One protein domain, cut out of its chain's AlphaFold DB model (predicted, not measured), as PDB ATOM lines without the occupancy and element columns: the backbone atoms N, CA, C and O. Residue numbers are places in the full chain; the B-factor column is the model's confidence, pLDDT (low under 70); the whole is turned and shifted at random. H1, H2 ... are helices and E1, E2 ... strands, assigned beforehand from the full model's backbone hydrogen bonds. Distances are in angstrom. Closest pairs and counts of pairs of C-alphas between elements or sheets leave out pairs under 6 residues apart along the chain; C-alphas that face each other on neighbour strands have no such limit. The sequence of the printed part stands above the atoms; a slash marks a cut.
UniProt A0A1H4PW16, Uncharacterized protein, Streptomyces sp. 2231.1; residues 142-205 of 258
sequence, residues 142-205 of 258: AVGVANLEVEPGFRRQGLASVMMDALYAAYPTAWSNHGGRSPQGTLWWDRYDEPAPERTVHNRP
ATOM      1  N   ALA A 142      29.054   3.453 -39.174       84.50
ATOM      2  CA  ALA A 142      28.735   2.277 -38.375       84.50
ATOM      3  C   ALA A 142      27.785   1.354 -39.153       84.50
ATOM      4  O   ALA A 142      26.775   1.822 -39.685       84.50
ATOM      5  N   VAL A 143      28.073   0.053 -39.165       86.25
ATOM      6  CA  VAL A 143      27.171  -0.978 -39.685       86.25
ATOM      7  C   VAL A 143      26.397  -1.569 -38.512       86.25
ATOM      8  O   VAL A 143      26.960  -2.198 -37.616       86.25
ATOM      9  N   GLY A 144      25.086  -1.337 -38.498       87.88
ATOM     10  CA  GLY A 144      24.180  -1.992 -37.560       87.88
ATOM     11  C   GLY A 144      23.722  -3.335 -38.111       87.88
ATOM     12  O   GLY A 144      23.122  -3.372 -39.183       87.88
ATOM     13  N   VAL A 145      23.964  -4.414 -37.370       83.75
ATOM     14  CA  VAL A 145      23.400  -5.736 -37.660       83.75
ATOM     15  C   VAL A 145      22.144  -5.908 -36.815       83.75
ATOM     16  O   VAL A 145      22.188  -5.817 -35.590       83.75
ATOM     17  N   ALA A 146      21.008  -6.137 -37.469       82.06
ATOM     18  CA  ALA A 146      19.730  -6.367 -36.808       82.06
ATOM     19  C   ALA A 146      19.034  -7.588 -37.410       82.06
ATOM     20  O   ALA A 146      19.091  -7.793 -38.621       82.06
ATOM     21  N   ASN A 147      18.341  -8.350 -36.559       79.56
ATOM     22  CA  ASN A 147      17.527  -9.508 -36.943       79.56
ATOM     23  C   ASN A 147      18.292 -10.574 -37.750       79.56
ATOM     24  O   ASN A 147      17.742 -11.149 -38.685       79.56
ATOM     25  N   LEU A 148      19.558 -10.838 -37.400       82.38
ATOM     26  CA  LEU A 148      20.283 -11.970 -37.974       82.38
ATOM     27  C   LEU A 148      19.606 -13.265 -37.513       82.38
ATOM     28  O   LEU A 148      19.685 -13.634 -36.341       82.38
ATOM     29  N   GLU A 149      18.942 -13.943 -38.442       81.19
ATOM     30  CA  GLU A 149      18.279 -15.215 -38.199       81.19
ATOM     31  C   GLU A 149      18.862 -16.292 -39.113       81.19
ATOM     32  O   GLU A 149      19.058 -16.088 -40.310       81.19
ATOM     33  N   VAL A 150      19.143 -17.451 -38.519       82.56
ATOM     34  CA  VAL A 150      19.553 -18.655 -39.239       82.56
ATOM     35  C   VAL A 150      18.417 -19.662 -39.156       82.56
ATOM     36  O   VAL A 150      17.930 -19.979 -38.060       82.56
ATOM     37  N   GLU A 151      18.014 -20.157 -40.325       85.94
ATOM     38  CA  GLU A 151      16.996 -21.195 -40.474       85.94
ATOM     39  C   GLU A 151      17.341 -22.405 -39.578       85.94
ATOM     40  O   GLU A 151      18.521 -22.755 -39.462       85.94
ATOM     41  N   PRO A 152      16.353 -23.002 -38.879       83.31
ATOM     42  CA  PRO A 152      16.581 -24.056 -37.893       83.31
ATOM     43  C   PRO A 152      17.534 -25.180 -38.313       83.31
ATOM     44  O   PRO A 152      18.395 -25.545 -37.507       83.31
ATOM     45  N   GLY A 153      17.431 -25.686 -39.542       87.50
ATOM     46  CA  GLY A 153      18.287 -26.746 -40.080       87.50
ATOM     47  C   GLY A 153      19.757 -26.351 -40.247       87.50
ATOM     48  O   GLY A 153      20.637 -27.206 -40.130       87.50
ATOM     49  N   PHE A 154      20.050 -25.062 -40.431       83.56
ATOM     50  CA  PHE A 154      21.418 -24.531 -40.545       83.56
ATOM     51  C   PHE A 154      21.987 -23.985 -39.229       83.56
ATOM     52  O   PHE A 154      23.145 -23.546 -39.166       83.56
ATOM     53  N   ARG A 155      21.211 -24.014 -38.139       82.06
ATOM     54  CA  ARG A 155      21.716 -23.622 -36.817       82.06
ATOM     55  C   ARG A 155      22.854 -24.557 -36.403       82.06
ATOM     56  O   ARG A 155      22.866 -25.737 -36.728       82.06
ATOM     57  N   ARG A 156      23.815 -24.023 -35.642       82.94
ATOM     58  CA  ARG A 156      25.015 -24.741 -35.156       82.94
ATOM     59  C   ARG A 156      26.017 -25.173 -36.240       82.94
ATOM     60  O   ARG A 156      27.013 -25.792 -35.887       82.94
ATOM     61  N   GLN A 157      25.818 -24.795 -37.503       87.62
ATOM     62  CA  GLN A 157      26.777 -25.049 -38.591       87.62
ATOM     63  C   GLN A 157      27.763 -23.887 -38.820       87.62
ATOM     64  O   GLN A 157      28.449 -23.838 -39.832       87.62
ATOM     65  N   GLY A 158      27.803 -22.899 -37.917       87.50
ATOM     66  CA  GLY A 158      28.666 -21.720 -38.062       87.50
ATOM     67  C   GLY A 158      28.209 -20.711 -39.123       87.50
ATOM     68  O   GLY A 158      28.915 -19.738 -39.358       87.50
ATOM     69  N   LEU A 159      27.028 -20.877 -39.733       88.94
ATOM     70  CA  LEU A 159      26.556 -19.993 -40.809       88.94
ATOM     71  C   LEU A 159      26.469 -18.520 -40.378       88.94
ATOM     72  O   LEU A 159      26.900 -17.641 -41.115       88.94
ATOM     73  N   ALA A 160      25.977 -18.251 -39.166       86.31
ATOM     74  CA  ALA A 160      25.952 -16.896 -38.616       86.31
ATOM     75  C   ALA A 160      27.364 -16.291 -38.489       86.31
ATOM     76  O   ALA A 160      27.541 -15.108 -38.759       86.31
ATOM     77  N   SER A 161      28.369 -17.107 -38.153       88.62
ATOM     78  CA  SER A 161      29.765 -16.671 -38.068       88.62
ATOM     79  C   SER A 161      30.300 -16.304 -39.447       88.62
ATOM     80  O   SER A 161      30.800 -15.204 -39.628       88.62
ATOM     81  N   VAL A 162      30.081 -17.162 -40.448       91.38
ATOM     82  CA  VAL A 162      30.498 -16.902 -41.839       91.38
ATOM     83  C   VAL A 162      29.843 -15.637 -42.395       91.38
ATOM     84  O   VAL A 162      30.479 -14.858 -43.100       91.38
ATOM     85  N   MET A 163      28.567 -15.409 -42.073       89.62
ATOM     86  CA  MET A 163      27.869 -14.186 -42.466       89.62
ATOM     87  C   MET A 163      28.472 -12.935 -41.820       89.62
ATOM     88  O   MET A 163      28.576 -11.903 -42.484       89.62
ATOM     89  N   MET A 164      28.880 -13.020 -40.553       89.69
ATOM     90  CA  MET A 164      29.574 -11.924 -39.881       89.69
ATOM     91  C   MET A 164      30.980 -11.708 -40.446       89.69
ATOM     92  O   MET A 164      31.319 -10.568 -40.752       89.69
ATOM     93  N   ASP A 165      31.755 -12.764 -40.688       90.44
ATOM     94  CA  ASP A 165      33.075 -12.673 -41.326       90.44
ATOM     95  C   ASP A 165      32.985 -11.988 -42.696       90.44
ATOM     96  O   ASP A 165      33.772 -11.092 -43.013       90.44
ATOM     97  N   ALA A 166      31.976 -12.348 -43.495       91.69
ATOM     98  CA  ALA A 166      31.710 -11.708 -44.779       91.69
ATOM     99  C   ALA A 166      31.361 -10.218 -44.622       91.69
ATOM    100  O   ALA A 166      31.789  -9.396 -45.432       91.69
ATOM    101  N   LEU A 167      30.625  -9.850 -43.569       90.31
ATOM    102  CA  LEU A 167      30.316  -8.455 -43.257       90.31
ATOM    103  C   LEU A 167      31.578  -7.676 -42.854       90.31
ATOM    104  O   LEU A 167      31.786  -6.564 -43.339       90.31
ATOM    105  N   TYR A 168      32.454  -8.266 -42.039       88.75
ATOM    106  CA  TYR A 168      33.743  -7.675 -41.672       88.75
ATOM    107  C   TYR A 168      34.674  -7.493 -42.875       88.75
ATOM    108  O   TYR A 168      35.371  -6.478 -42.953       88.75
ATOM    109  N   ALA A 169      34.660  -8.442 -43.813       91.31
ATOM    110  CA  ALA A 169      35.419  -8.362 -45.055       91.31
ATOM    111  C   ALA A 169      34.865  -7.295 -46.014       91.31
ATOM    112  O   ALA A 169      35.641  -6.579 -46.645       91.31
ATOM    113  N   ALA A 170      33.537  -7.163 -46.112       92.56
ATOM    114  CA  ALA A 170      32.886  -6.178 -46.979       92.56
ATOM    115  C   ALA A 170      33.056  -4.736 -46.479       92.56
ATOM    116  O   ALA A 170      33.118  -3.807 -47.282       92.56
ATOM    117  N   TYR A 171      33.152  -4.549 -45.161       89.94
ATOM    118  CA  TYR A 171      33.314  -3.240 -44.538       89.94
ATOM    119  C   TYR A 171      34.548  -3.239 -43.630       89.94
ATOM    120  O   TYR A 171      34.395  -3.238 -42.412       89.94
ATOM    121  N   PRO A 172      35.779  -3.241 -44.176       89.88
ATOM    122  CA  PRO A 172      37.009  -3.445 -43.401       89.88
ATOM    123  C   PRO A 172      37.352  -2.303 -42.433       89.88
ATOM    124  O   PRO A 172      38.195  -2.480 -41.559       89.88
ATOM    125  N   THR A 173      36.700  -1.148 -42.552       87.94
ATOM    126  CA  THR A 173      36.930   0.024 -41.694       87.94
ATOM    127  C   THR A 173      35.721   0.401 -40.837       87.94
ATOM    128  O   THR A 173      35.849   1.189 -39.904       87.94
ATOM    129  N   ALA A 174      34.548  -0.182 -41.103       87.88
ATOM    130  CA  ALA A 174      33.326   0.176 -40.395       87.88
ATOM    131  C   ALA A 174      33.329  -0.313 -38.944       87.88
ATOM    132  O   ALA A 174      33.861  -1.380 -38.617       87.88
ATOM    133  N   TRP A 175      32.653   0.442 -38.083       88.00
ATOM    134  CA  TRP A 175      32.344   0.013 -36.723       88.00
ATOM    135  C   TRP A 175      31.111  -0.883 -36.734       88.00
ATOM    136  O   TRP A 175      30.050  -0.463 -37.203       88.00
ATOM    137  N   SER A 176      31.218  -2.085 -36.180       85.06
ATOM    138  CA  SER A 176      30.088  -3.014 -36.117       85.06
ATOM    139  C   SER A 176      29.305  -2.812 -34.824       85.06
ATOM    140  O   SER A 176      29.857  -2.836 -33.719       85.06
ATOM    141  N   ASN A 177      27.996  -2.600 -34.952       84.38
ATOM    142  CA  ASN A 177      27.061  -2.634 -33.837       84.38
ATOM    143  C   ASN A 177      26.199  -3.891 -33.959       84.38
ATOM    144  O   ASN A 177      25.405  -4.018 -34.889       84.38
ATOM    145  N   HIS A 178      26.328  -4.793 -32.991       76.69
ATOM    146  CA  HIS A 178      25.614  -6.072 -32.967       76.69
ATOM    147  C   HIS A 178      24.144  -5.961 -32.532       76.69
ATOM    148  O   HIS A 178      23.489  -6.981 -32.330       76.69
ATOM    149  N   GLY A 179      23.624  -4.733 -32.416       69.50
ATOM    150  CA  GLY A 179      22.214  -4.449 -32.192       69.50
ATOM    151  C   GLY A 179      21.687  -4.960 -30.850       69.50
ATOM    152  O   GLY A 179      22.426  -5.422 -29.980       69.50
ATOM    153  N   GLY A 180      20.368  -4.853 -30.677       64.69
ATOM    154  CA  GLY A 180      19.666  -5.498 -29.571       64.69
ATOM    155  C   GLY A 180      19.607  -7.004 -29.805       64.69
ATOM    156  O   GLY A 180      19.166  -7.453 -30.862       64.69
ATOM    157  N   ARG A 181      20.062  -7.786 -28.825       70.81
ATOM    158  CA  ARG A 181      20.099  -9.248 -28.914       70.81
ATOM    159  C   ARG A 181      18.791  -9.834 -28.385       70.81
ATOM    160  O   ARG A 181      18.346  -9.467 -27.301       70.81
ATOM    161  N   SER A 182      18.199 -10.779 -29.118       76.06
ATOM    162  CA  SER A 182      17.250 -11.716 -28.506       76.06
ATOM    163  C   SER A 182      18.004 -12.637 -27.530       76.06
ATOM    164  O   SER A 182      19.217 -12.809 -27.689       76.06
ATOM    165  N   PRO A 183      17.337 -13.276 -26.550       78.06
ATOM    166  CA  PRO A 183      18.000 -14.218 -25.643       78.06
ATOM    167  C   PRO A 183      18.794 -15.312 -26.378       78.06
ATOM    168  O   PRO A 183      19.924 -15.630 -26.010       78.06
ATOM    169  N   GLN A 184      18.242 -15.844 -27.471       71.50
ATOM    170  CA  GLN A 184      18.905 -16.836 -28.320       71.50
ATOM    171  C   GLN A 184      20.087 -16.232 -29.087       71.50
ATOM    172  O   GLN A 184      21.124 -16.884 -29.222       71.50
ATOM    173  N   GLY A 185      19.954 -14.988 -29.554       75.00
ATOM    174  CA  GLY A 185      21.045 -14.240 -30.173       75.00
ATOM    175  C   GLY A 185      22.224 -14.056 -29.218       75.00
ATOM    176  O   GLY A 185      23.365 -14.264 -29.624       75.00
ATOM    177  N   THR A 186      21.967 -13.753 -27.942       75.94
ATOM    178  CA  THR A 186      23.007 -13.634 -26.903       75.94
ATOM    179  C   THR A 186      23.823 -14.919 -26.762       75.94
ATOM    180  O   THR A 186      25.044 -14.867 -26.857       75.94
ATOM    181  N   LEU A 187      23.171 -16.082 -26.667       78.56
ATOM    182  CA  LEU A 187      23.861 -17.376 -26.535       78.56
ATOM    183  C   LEU A 187      24.728 -17.754 -27.745       78.56
ATOM    184  O   LEU A 187      25.637 -18.585 -27.632       78.56
ATOM    185  N   TRP A 188      24.400 -17.248 -28.933       81.38
ATOM    186  CA  TRP A 188      25.261 -17.420 -30.098       81.38
ATOM    187  C   TRP A 188      26.445 -16.453 -30.040       81.38
ATOM    188  O   TRP A 188      27.585 -16.905 -30.131       81.38
ATOM    189  N   TRP A 189      26.182 -15.166 -29.801       77.38
ATOM    190  CA  TRP A 189      27.211 -14.128 -29.711       77.38
ATOM    191  C   TRP A 189      28.269 -14.411 -28.645       77.38
ATOM    192  O   TRP A 189      29.443 -14.182 -28.897       77.38
ATOM    193  N   ASP A 190      27.885 -14.960 -27.492       79.38
ATOM    194  CA  ASP A 190      28.829 -15.285 -26.411       79.38
ATOM    195  C   ASP A 190      29.848 -16.373 -26.805       79.38
ATOM    196  O   ASP A 190      30.857 -16.562 -26.128       79.38
ATOM    197  N   ARG A 191      29.586 -17.106 -27.895       80.81
ATOM    198  CA  ARG A 191      30.473 -18.141 -28.446       80.81
ATOM    199  C   ARG A 191      31.154 -17.724 -29.749       80.81
ATOM    200  O   ARG A 191      31.953 -18.498 -30.267       80.81
ATOM    201  N   TYR A 192      30.801 -16.567 -30.303       82.81
ATOM    202  CA  TYR A 192      31.393 -16.066 -31.536       82.81
ATOM    203  C   TYR A 192      32.734 -15.393 -31.226       82.81
ATOM    204  O   TYR A 192      32.802 -14.501 -30.382       82.81
ATOM    205  N   ASP A 193      33.795 -15.849 -31.891       86.25
ATOM    206  CA  ASP A 193      35.122 -15.245 -31.784       86.25
ATOM    207  C   ASP A 193      35.200 -14.070 -32.759       86.25
ATOM    208  O   ASP A 193      35.272 -14.257 -33.973       86.25
ATOM    209  N   GLU A 194      35.092 -12.857 -32.222       85.00
ATOM    210  CA  GLU A 194      35.071 -11.630 -33.011       85.00
ATOM    211  C   GLU A 194      36.415 -11.447 -33.742       85.00
ATOM    212  O   GLU A 194      37.435 -11.295 -33.067       85.00
ATOM    213  N   PRO A 195      36.465 -11.404 -35.089       85.38
ATOM    214  CA  PRO A 195      37.730 -11.291 -35.822       85.38
ATOM    215  C   PRO A 195      38.444  -9.949 -35.604       85.38
ATOM    216  O   PRO A 195      39.659  -9.867 -35.791       85.38
ATOM    217  N   ALA A 196      37.703  -8.904 -35.227       86.75
ATOM    218  CA  ALA A 196      38.231  -7.571 -34.947       86.75
ATOM    219  C   ALA A 196      37.516  -6.947 -33.731       86.75
ATOM    220  O   ALA A 196      36.664  -6.059 -33.891       86.75
ATOM    221  N   PRO A 197      37.810  -7.412 -32.499       86.38
ATOM    222  CA  PRO A 197      37.135  -6.944 -31.289       86.38
ATOM    223  C   PRO A 197      37.320  -5.440 -31.063       86.38
ATOM    224  O   PRO A 197      36.415  -4.768 -30.559       86.38
ATOM    225  N   GLU A 198      38.448  -4.873 -31.484       84.88
ATOM    226  CA  GLU A 198      38.748  -3.441 -31.434       84.88
ATOM    227  C   GLU A 198      37.811  -2.583 -32.296       84.88
ATOM    228  O   GLU A 198      37.704  -1.387 -32.045       84.88
ATOM    229  N   ARG A 199      37.093  -3.186 -33.253       83.06
ATOM    230  CA  ARG A 199      36.153  -2.510 -34.165       83.06
ATOM    231  C   ARG A 199      34.688  -2.616 -33.743       83.06
ATOM    232  O   ARG A 199      33.783  -2.204 -34.475       83.06
ATOM    233  N   THR A 200      34.424  -3.163 -32.562       82.38
ATOM    234  CA  THR A 200      33.074  -3.161 -31.993       82.38
ATOM    235  C   THR A 200      32.688  -1.750 -31.566       82.38
ATOM    236  O   THR A 200      33.501  -1.009 -31.014       82.38
ATOM    237  N   VAL A 201      31.431  -1.351 -31.781       80.69
ATOM    238  CA  VAL A 201      30.956   0.002 -31.425       80.69
ATOM    239  C   VAL A 201      31.170   0.337 -29.940       80.69
ATOM    240  O   VAL A 201      31.323   1.502 -29.584       80.69
ATOM    241  N   HIS A 202      31.218  -0.681 -29.076       76.56
ATOM    242  CA  HIS A 202      31.500  -0.540 -27.647       76.56
ATOM    243  C   HIS A 202      32.951  -0.139 -27.353       76.56
ATOM    244  O   HIS A 202      33.201   0.495 -26.331       76.56
ATOM    245  N   ASN A 203      33.874  -0.454 -28.260       78.81
ATOM    246  CA  ASN A 203      35.284  -0.084 -28.186       78.81
ATOM    247  C   ASN A 203      35.602   1.189 -28.989       78.81
ATOM    248  O   ASN A 203      36.759   1.608 -29.037       78.81
ATOM    249  N   ARG A 204      34.592   1.833 -29.600       79.00
ATOM    250  CA  ARG A 204      34.788   3.076 -30.351       79.00
ATOM    251  C   ARG A 204      35.342   4.165 -29.427       79.00
ATOM    252  O   ARG A 204      34.684   4.488 -28.432       79.00
ATOM    253  N   PRO A 205      36.497   4.779 -29.759       74.12
ATOM    254  CA  PRO A 205      37.021   5.906 -29.006       74.12
ATOM    255  C   PRO A 205      35.953   6.992 -28.889       74.12
ATOM    256  O   PRO A 205      35.373   7.428 -29.890       74.12
TER     257      PRO A 205
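This is residues 142 to 205 of the 258 residues of an uncharacterized protein of Streptomyces sp. 2231.1 (UniProt A0A1H4PW16). Little regular structure is here: loops make most of an elongated body, with helix H1 along one long side, short helix H2 on the other, and a small parallel strand pair, E1 and E2, toward one end. The 64 printed residues, 25 in named elements, run E1, H1, E2, H2, a mixed class. The whole is compact, with a radius of gyration of the C-alphas of 11.7 A, and spans 38 by 23 by 18 A.

Find C-alpha 142 at (28.735, 2.277, -38.375), where E1, residues 142 to 144, begins. H1, residues 159 to 170, runs 16.4 A. E2 holds residues 175 to 177. H2, residues 183 to 189, runs 10.1 A to C-alpha 189 at (27.211, -14.128, -29.711).

E1 and E2 are parallel at 24 degrees; look for N 143 and O 175, 2.8 A apart. E1, H1 and E2 form a strand-helix-strand unit, two parallel neighbour strands with a helix between, its crossover right-handed. H1 and H2 are apart. In both helices every O i to N i+4 pair is within hydrogen-bond range.

The C-alphas of Gly 153 and Pro 205 are farthest apart, 39.2 A. The printed part has no cut. The link from E1 to H1 is long. Residues 179 to 180 have pLDDT under 70.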